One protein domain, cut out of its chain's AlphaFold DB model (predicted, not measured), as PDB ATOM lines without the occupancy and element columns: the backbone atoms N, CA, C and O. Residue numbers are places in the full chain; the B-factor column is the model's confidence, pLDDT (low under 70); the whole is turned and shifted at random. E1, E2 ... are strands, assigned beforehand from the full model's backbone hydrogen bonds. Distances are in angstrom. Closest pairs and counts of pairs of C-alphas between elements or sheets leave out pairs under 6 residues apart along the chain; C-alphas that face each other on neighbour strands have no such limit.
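AT A GLANCE: This is residues 16 to 74 of the 177 residues of an uncharacterized protein of Thelohanellus kitauei (UniProt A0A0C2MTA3). A long, narrow hairpin of E2 and E3 makes the length of the domain; short E4 folds back beside the last residues of E3 to widen it at one end, and over one face of that wide end lies a small separate ladder of two strands, E1 and E5, with little contact between the two sheets. The far tip of the hairpin, residues 38 to 43, sticks out alone. The printed part has 59 residues with five named strands, in the order E1, E2, E3, E4, E5, and no named helix; the class is all strand. One sheet runs E2, E3, E4, antiparallel throughout, and the other is the parallel pair E1 and E5. The whole is only just loose, close to compact, with a radius of gyration of the C-alphas of 12.8 A and spans of 38 by 27 by 19 A.

IN THESE COORDINATES: The printed part begins at Ser 16, and its first strand, E1, covers residues 20 to 23, from C-alpha 20 at (-18.571, 42.708, 6.713). E2, residues 29 to 38, measures 30.0 A from its first to its last C-alpha; it begins with C-alpha 29 at (-26.603, 57.928, 9.364). E3, residues 43 to 52, measures 30.2 A. E2 and E3, with 10 residues each, are the longest strands. E4 covers residues 55 to 58. E5, residues 70 to 73, ends with C-alpha 73 at (-16.089, 52.753, 6.620), one residue before the last printed one, Leu 74.

HOW THE PARTS SIT: In the larger sheet, E3 is the inner strand, and E2 and E4 are the edge strands. E2, E3 and E4 form a meander, each strand the antiparallel neighbour of the one before. E2 and E3 are a hairpin, with 164 degrees between their N-to-C directions. Their C-alphas face each other from 29 and 52, 4.6 A apart, to 38 and 43, 5.1 A apart. Across this pair, N 34 and O 47 are 2.8 A apart and N 47 and O 34 are 3.0 A apart, both within hydrogen-bond range. E3 and E4 are a hairpin too, with 151 degrees between their directions. Here C-alphas 49 and 58 face each other at 4.4 A, and N 50 and O 57, 2.8 A apart, are within hydrogen-bond range. In the smaller sheet E1 and E5 are parallel neighbours, with 29 degrees between their directions. C-alphas 20 and 70 face each other at 4.7 A, and N 21 and O 70 are within hydrogen-bond range at 2.8 A, as are N 72 and O 21 at 2.8 A. Between E4 and E5 there is 1 pair of C-alphas within 8 A, those of Ile 56 and Ile 71, 7.9 A apart. E3 and E5 are only just apart, with their closest C-alphas at 8.3 A. E1 is apart from E2, E3 and E4, and E2 is apart from E5.

THE WHOLE: The two C-alphas farthest apart are those of Ser 26 and Tyr 40, 39.1 A. The first and last printed C-alphas, those of Ser 16 and Leu 74, are 14.0 A apart. The links from E1 to E2, E2 to E3 and E3 to E4 are tight, with 5, 4 and 2 residues, while the 11 residues between E4 and E5 make a long link. Residues 38 to 43 stand free. The C-alphas of the larger sheet lie up to 3.3 A off the best plane through them. The printed part has no cut. The mean pLDDT of the printed part is 80.4; residues 16 to 19 and residue 68 are under 70.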
ATOM      1  N   SER A  16     -13.737  38.779   2.392       44.31
ATOM      2  CA  SER A  16     -14.945  38.418   1.624       44.31
ATOM      3  C   SER A  16     -15.774  37.287   2.261       44.31
ATOM      4  O   SER A  16     -16.886  37.013   1.817       44.31
ATOM      5  N   TYR A  17     -15.239  36.656   3.315       52.00
ATOM      6  CA  TYR A  17     -15.876  35.587   4.096       52.00
ATOM      7  C   TYR A  17     -16.354  36.042   5.472       52.00
ATOM      8  O   TYR A  17     -16.972  35.266   6.201       52.00
ATOM      9  N   MET A  18     -16.047  37.281   5.847       55.03
ATOM     10  CA  MET A  18     -16.618  37.899   7.032       55.03
ATOM     11  C   MET A  18     -17.920  38.572   6.610       55.03
ATOM     12  O   MET A  18     -18.015  39.088   5.498       55.03
ATOM     13  N   ALA A  19     -18.932  38.551   7.478       62.31
ATOM     14  CA  ALA A  19     -20.181  39.274   7.264       62.31
ATOM     15  C   ALA A  19     -19.953  40.792   7.436       62.31
ATOM     16  O   ALA A  19     -20.535  41.436   8.308       62.31
ATOM     17  N   ASP A  20     -19.049  41.342   6.634       71.06
ATOM     18  CA  ASP A  20     -18.571  42.708   6.713       71.06
ATOM     19  C   ASP A  20     -19.278  43.531   5.636       71.06
ATOM     20  O   ASP A  20     -19.282  43.193   4.453       71.06
ATOM     21  N   ILE A  21     -19.883  44.639   6.051       75.44
ATOM     22  CA  ILE A  21     -20.517  45.591   5.148       75.44
ATOM     23  C   ILE A  21     -19.685  46.864   5.121       75.44
ATOM     24  O   ILE A  21     -19.500  47.540   6.134       75.44
ATOM     25  N   PHE A  22     -19.223  47.226   3.936       77.44
ATOM     26  CA  PHE A  22     -18.523  48.464   3.662       77.44
ATOM     27  C   PHE A  22     -19.503  49.538   3.187       77.44
ATOM     28  O   PHE A  22     -20.388  49.275   2.366       77.44
ATOM     29  N   TYR A  23     -19.336  50.761   3.694       78.00
ATOM     30  CA  TYR A  23     -20.176  51.908   3.338       78.00
ATOM     31  C   TYR A  23     -19.358  53.171   3.059       78.00
ATOM     32  O   TYR A  23     -18.219  53.311   3.510       78.00
ATOM     33  N   ASP A  24     -19.970  54.096   2.319       77.12
ATOM     34  CA  ASP A  24     -19.381  55.387   1.973       77.12
ATOM     35  C   ASP A  24     -19.161  56.253   3.235       77.12
ATOM     36  O   ASP A  24     -20.121  56.506   3.972       77.12
ATOM     37  N   PRO A  25     -17.936  56.751   3.492       77.38
ATOM     38  CA  PRO A  25     -17.635  57.582   4.658       77.38
ATOM     39  C   PRO A  25     -18.462  58.865   4.789       77.38
ATOM     40  O   PRO A  25     -18.549  59.402   5.894       77.38
ATOM     41  N   SER A  26     -19.038  59.370   3.693       79.56
ATOM     42  CA  SER A  26     -19.900  60.557   3.688       79.56
ATOM     43  C   SER A  26     -21.254  60.329   4.369       79.56
ATOM     44  O   SER A  26     -21.915  61.293   4.757       79.56
ATOM     45  N   LEU A  27     -21.662  59.071   4.567       82.31
ATOM     46  CA  LEU A  27     -22.896  58.720   5.259       82.31
ATOM     47  C   LEU A  27     -22.671  58.715   6.778       82.31
ATOM     48  O   LEU A  27     -22.005  57.835   7.323       82.31
ATOM     49  N   SER A  28     -23.255  59.684   7.483       83.44
ATOM     50  CA  SER A  28     -23.239  59.742   8.955       83.44
ATOM     51  C   SER A  28     -24.309  58.857   9.598       83.44
ATOM     52  O   SER A  28     -24.081  58.262  10.650       83.44
ATOM     53  N   LYS A  29     -25.467  58.744   8.940       91.00
ATOM     54  CA  LYS A  29     -26.603  57.928   9.364       91.00
ATOM     55  C   LYS A  29     -27.343  57.384   8.151       91.00
ATOM     56  O   LYS A  29     -27.734  58.148   7.272       91.00
ATOM     57  N   PHE A  30     -27.550  56.075   8.102       89.38
ATOM     58  CA  PHE A  30     -28.231  55.429   6.982       89.38
ATOM     59  C   PHE A  30     -28.896  54.120   7.408       89.38
ATOM     60  O   PHE A  30     -28.717  53.635   8.525       89.38
ATOM     61  N   ARG A  31     -29.705  53.559   6.509       90.75
ATOM     62  CA  ARG A  31     -30.373  52.272   6.703       90.75
ATOM     63  C   ARG A  31     -29.990  51.321   5.590       90.75
ATOM     64  O   ARG A  31     -29.875  51.737   4.441       90.75
ATOM     65  N   ILE A  32     -29.842  50.052   5.941       85.69
ATOM     66  CA  ILE A  32     -29.626  48.974   4.979       85.69
ATOM     67  C   ILE A  32     -30.816  48.035   5.071       85.69
ATOM     68  O   ILE A  32     -31.177  47.601   6.165       85.69
ATOM     69  N   LYS A  33     -31.432  47.757   3.924       86.94
ATOM     70  CA  LYS A  33     -32.534  46.807   3.794       86.94
ATOM     71  C   LYS A  33     -31.997  45.507   3.206       86.94
ATOM     72  O   LYS A  33     -31.322  45.534   2.181       86.94
ATOM     73  N   PHE A  34     -32.349  44.397   3.837       84.69
ATOM     74  CA  PHE A  34     -32.048  43.041   3.406       84.69
ATOM     75  C   PHE A  34     -33.341  42.363   2.992       84.69
ATOM     76  O   PHE A  34     -34.376  42.525   3.641       84.69
ATOM     77  N   ILE A  35     -33.269  41.633   1.888       82.44
ATOM     78  CA  ILE A  35     -34.390  40.893   1.330       82.44
ATOM     79  C   ILE A  35     -33.860  39.500   1.016       82.44
ATOM     80  O   ILE A  35     -32.884  39.373   0.279       82.44
ATOM     81  N   ILE A  36     -34.477  38.483   1.609       81.62
ATOM     82  CA  ILE A  36     -34.234  37.080   1.281       81.62
ATOM     83  C   ILE A  36     -35.425  36.621   0.452       81.62
ATOM     84  O   ILE A  36     -36.565  36.682   0.911       81.62
ATOM     85  N   GLU A  37     -35.163  36.191  -0.776       80.88
ATOM     86  CA  GLU A  37     -36.177  35.629  -1.664       80.88
ATOM     87  C   GLU A  37     -35.938  34.126  -1.784       80.88
ATOM     88  O   GLU A  37     -34.911  33.692  -2.303       80.88
ATOM     89  N   ASP A  38     -36.892  33.340  -1.293       73.81
ATOM     90  CA  ASP A  38     -36.923  31.894  -1.461       73.81
ATOM     91  C   ASP A  38     -37.906  31.544  -2.590       73.81
ATOM     92  O   ASP A  38     -39.129  31.552  -2.383       73.81
ATOM     93  N   PRO A  39     -37.407  31.244  -3.803       76.12
ATOM     94  CA  PRO A  39     -38.266  30.939  -4.937       76.12
ATOM     95  C   PRO A  39     -38.932  29.563  -4.825       76.12
ATOM     96  O   PRO A  39     -39.944  29.334  -5.483       76.12
ATOM     97  N   TYR A  40     -38.390  28.645  -4.017       76.81
ATOM     98  CA  TYR A  40     -38.939  27.299  -3.870       76.81
ATOM     99  C   TYR A  40     -40.189  27.316  -2.988       76.81
ATOM    100  O   TYR A  40     -41.205  26.717  -3.338       76.81
ATOM    101  N   TYR A  41     -40.141  28.054  -1.878       83.12
ATOM    102  CA  TYR A  41     -41.279  28.215  -0.970       83.12
ATOM    103  C   TYR A  41     -42.135  29.459  -1.257       83.12
ATOM    104  O   TYR A  41     -43.123  29.682  -0.559       83.12
ATOM    105  N   ILE A  42     -41.791  30.253  -2.282       86.38
ATOM    106  CA  ILE A  42     -42.462  31.515  -2.650       86.38
ATOM    107  C   ILE A  42     -42.573  32.431  -1.422       86.38
ATOM    108  O   ILE A  42     -43.637  32.947  -1.074       86.38
ATOM    109  N   LYS A  43     -41.453  32.587  -0.714       85.25
ATOM    110  CA  LYS A  43     -41.374  33.393   0.501       85.25
ATOM    111  C   LYS A  43     -40.409  34.546   0.283       85.25
ATOM    112  O   LYS A  43     -39.322  34.367  -0.259       85.25
ATOM    113  N   THR A  44     -40.806  35.723   0.740       89.06
ATOM    114  CA  THR A  44     -39.926  36.884   0.834       89.06
ATOM    115  C   THR A  44     -39.825  37.257   2.296       89.06
ATOM    116  O   THR A  44     -40.856  37.455   2.934       89.06
ATOM    117  N   GLU A  45     -38.602  37.341   2.807       87.50
ATOM    118  CA  GLU A  45     -38.334  37.845   4.146       87.50
ATOM    119  C   GLU A  45     -37.606  39.182   4.071       87.50
ATOM    120  O   GLU A  45     -36.677  39.353   3.274       87.50
ATOM    121  N   ILE A  46     -38.013  40.139   4.900       88.06
ATOM    122  CA  ILE A  46     -37.460  41.493   4.900       88.06
ATOM    123  C   ILE A  46     -36.918  41.853   6.281       88.06
ATOM    124  O   ILE A  46     -37.602  41.767   7.296       88.06
ATOM    125  N   SER A  47     -35.690  42.363   6.305       89.31
ATOM    126  CA  SER A  47     -35.085  42.952   7.497       89.31
ATOM    127  C   SER A  47     -34.423  44.276   7.161       89.31
ATOM    128  O   SER A  47     -34.061  44.547   6.014       89.31
ATOM    129  N   ALA A  48     -34.256  45.127   8.163       89.88
ATOM    130  CA  ALA A  48     -33.479  46.340   8.028       89.88
ATOM    131  C   ALA A  48     -32.679  46.649   9.292       89.88
ATOM    132  O   ALA A  48     -33.113  46.401  10.422       89.88
ATOM    133  N   ILE A  49     -31.516  47.258   9.077       89.62
ATOM    134  CA  ILE A  49     -30.678  47.819  10.135       89.62
ATOM    135  C   ILE A  49     -30.511  49.320   9.935       89.62
ATOM    136  O   ILE A  49     -30.477  49.817   8.808       89.62
ATOM    137  N   GLU A  50     -30.381  50.039  11.041       92.06
ATOM    138  CA  GLU A  50     -29.923  51.422  11.082       92.06
ATOM    139  C   GLU A  50     -28.458  51.455  11.514       92.06
ATOM    140  O   GLU A  50     -28.055  50.746  12.442       92.06
ATOM    141  N   VAL A  51     -27.677  52.274  10.816       89.06
ATOM    142  CA  VAL A  51     -26.251  52.469  11.047       89.06
ATOM    143  C   VAL A  51     -26.007  53.934  11.366       89.06
ATOM    144  O   VAL A  51     -26.367  54.814  10.583       89.06
ATOM    145  N   GLU A  52     -25.380  54.183  12.510       89.44
ATOM    146  CA  GLU A  52     -24.997  55.514  12.989       89.44
ATOM    147  C   GLU A  52     -23.689  55.371  13.771       89.44
ATOM    148  O   GLU A  52     -23.602  54.551  14.681       89.44
ATOM    149  N   ASP A  53     -22.638  56.091  13.372       78.56
ATOM    150  CA  ASP A  53     -21.327  56.074  14.046       78.56
ATOM    151  C   ASP A  53     -20.743  54.668  14.321       78.56
ATOM    152  O   ASP A  53     -20.149  54.412  15.367       78.56
ATOM    153  N   LYS A  54     -20.873  53.749  13.347       72.56
ATOM    154  CA  LYS A  54     -20.475  52.318  13.417       72.56
ATOM    155  C   LYS A  54     -21.333  51.444  14.340       72.56
ATOM    156  O   LYS A  54     -21.085  50.244  14.429       72.56
ATOM    157  N   MET A  55     -22.343  52.005  14.997       81.06
ATOM    158  CA  MET A  55     -23.312  51.236  15.767       81.06
ATOM    159  C   MET A  55     -24.393  50.696  14.840       81.06
ATOM    160  O   MET A  55     -24.907  51.417  13.985       81.06
ATOM    161  N   ILE A  56     -24.750  49.429  15.042       85.56
ATOM    162  CA  ILE A  56     -25.778  48.730  14.274       85.56
ATOM    163  C   ILE A  56     -26.979  48.504  15.173       85.56
ATOM    164  O   ILE A  56     -26.842  48.032  16.306       85.56
ATOM    165  N   ARG A  57     -28.169  48.812  14.665       89.75
ATOM    166  CA  ARG A  57     -29.427  48.502  15.342       89.75
ATOM    167  C   ARG A  57     -30.390  47.846  14.369       89.75
ATOM    168  O   ARG A  57     -30.705  48.427  13.337       89.75
ATOM    169  N   ASN A  58     -30.882  46.661  14.716       87.88
ATOM    170  CA  ASN A  58     -31.990  46.039  13.994       87.88
ATOM    171  C   ASN A  58     -33.268  46.866  14.209       87.88
ATOM    172  O   ASN A  58     -33.548  47.306  15.330       87.88
ATOM    173  N   LEU A  59     -34.030  47.101  13.140       89.06
ATOM    174  CA  LEU A  59     -35.324  47.772  13.234       89.06
ATOM    175  C   LEU A  59     -36.386  46.827  13.814       89.06
ATOM    176  O   LEU A  59     -36.293  45.609  13.702       89.06
ATOM    177  N   ARG A  60     -37.414  47.399  14.453       85.50
ATOM    178  CA  ARG A  60     -38.480  46.625  15.122       85.50
ATOM    179  C   ARG A  60     -39.366  45.837  14.156       85.50
ATOM    180  O   ARG A  60     -39.995  44.877  14.574       85.50
ATOM    181  N   GLU A  61     -39.431  46.275  12.907       86.44
ATOM    182  CA  GLU A  61     -40.272  45.699  11.850       86.44
ATOM    183  C   GLU A  61     -39.545  44.600  11.059       86.44
ATOM    184  O   GLU A  61     -40.062  44.118  10.059       86.44
ATOM    185  N   SER A  62     -38.335  44.223  11.477       86.88
ATOM    186  CA  SER A  62     -37.544  43.200  10.803       86.88
ATOM    187  C   SER A  62     -38.098  41.795  11.056       86.88
ATOM    188  O   SER A  62     -38.283  41.393  12.203       86.88
ATOM    189  N   GLU A  63     -38.291  41.026   9.986       87.38
ATOM    190  CA  GLU A  63     -38.774  39.637  10.037       87.38
ATOM    191  C   GLU A  63     -37.671  38.648  10.445       87.38
ATOM    192  O   GLU A  63     -37.954  37.571  10.965       87.38
ATOM    193  N   PHE A  64     -36.408  39.048  10.279       82.94
ATOM    194  CA  PHE A  64     -35.230  38.342  10.776       82.94
ATOM    195  C   PHE A  64     -34.204  39.320  11.355       82.94
ATOM    196  O   PHE A  64     -34.177  40.506  11.017       82.94
ATOM    197  N   ILE A  65     -33.336  38.828  12.236       80.81
ATOM    198  CA  ILE A  65     -32.330  39.640  12.927       80.81
ATOM    199  C   ILE A  65     -30.964  39.359  12.314       80.81
ATOM    200  O   ILE A  65     -30.531  38.211  12.254       80.81
ATOM    201  N   LEU A  66     -30.255  40.418  11.923       76.75
ATOM    202  CA  LEU A  66     -28.852  40.296  11.560       76.75
ATOM    203  C   LEU A  66     -27.994  40.282  12.818       76.75
ATOM    204  O   LEU A  66     -28.005  41.223  13.620       76.75
ATOM    205  N   MET A  67     -27.245  39.197  12.967       70.38
ATOM    206  CA  MET A  67     -26.269  38.992  14.026       70.38
ATOM    207  C   MET A  67     -24.869  38.928  13.429       70.38
ATOM    208  O   MET A  67     -24.695  38.493  12.296       70.38
ATOM    209  N   ASN A  68     -23.868  39.337  14.212       68.44
ATOM    210  CA  ASN A  68     -22.445  39.202  13.875       68.44
ATOM    211  C   ASN A  68     -22.004  39.896  12.572       68.44
ATOM    212  O   ASN A  68     -20.916  39.621  12.072       68.44
ATOM    213  N   VAL A  69     -22.816  40.818  12.054       74.44
ATOM    214  CA  VAL A  69     -22.442  41.687  10.937       74.44
ATOM    215  C   VAL A  69     -21.522  42.783  11.459       74.44
ATOM    216  O   VAL A  69     -21.866  43.469  12.426       74.44
ATOM    217  N   LYS A  70     -20.371  42.984  10.820       76.81
ATOM    218  CA  LYS A  70     -19.504  44.134  11.095       76.81
ATOM    219  C   LYS A  70     -19.696  45.176  10.010       76.81
ATOM    220  O   LYS A  70     -19.959  44.850   8.859       76.81
ATOM    221  N   ILE A  71     -19.582  46.449  10.373       78.44
ATOM    222  CA  ILE A  71     -19.718  47.545   9.415       78.44
ATOM    223  C   ILE A  71     -18.449  48.388   9.413       78.44
ATOM    224  O   ILE A  71     -18.002  48.885  10.448       78.44
ATOM    225  N   HIS A  72     -17.889  48.578   8.223       77.69
ATOM    226  CA  HIS A  72     -16.615  49.240   7.999       77.69
ATOM    227  C   HIS A  72     -16.807  50.472   7.115       77.69
ATOM    228  O   HIS A  72     -17.459  50.423   6.074       77.69
ATOM    229  N   LYS A  73     -16.220  51.603   7.522       77.50
ATOM    230  CA  LYS A  73     -16.089  52.753   6.620       77.50
ATOM    231  C   LYS A  73     -15.129  52.353   5.508       77.50
ATOM    232  O   LYS A  73     -14.043  51.861   5.811       77.50
ATOM    233  N   LEU A  74     -15.531  52.551   4.258       73.62
ATOM    234  CA  LEU A  74     -14.659  52.302   3.124       73.62
ATOM    235  C   LEU A  74     -13.527  53.333   3.142       73.62
ATOM    236  O   LEU A  74     -13.775  54.530   3.014       73.62
TER     237      LEU A  74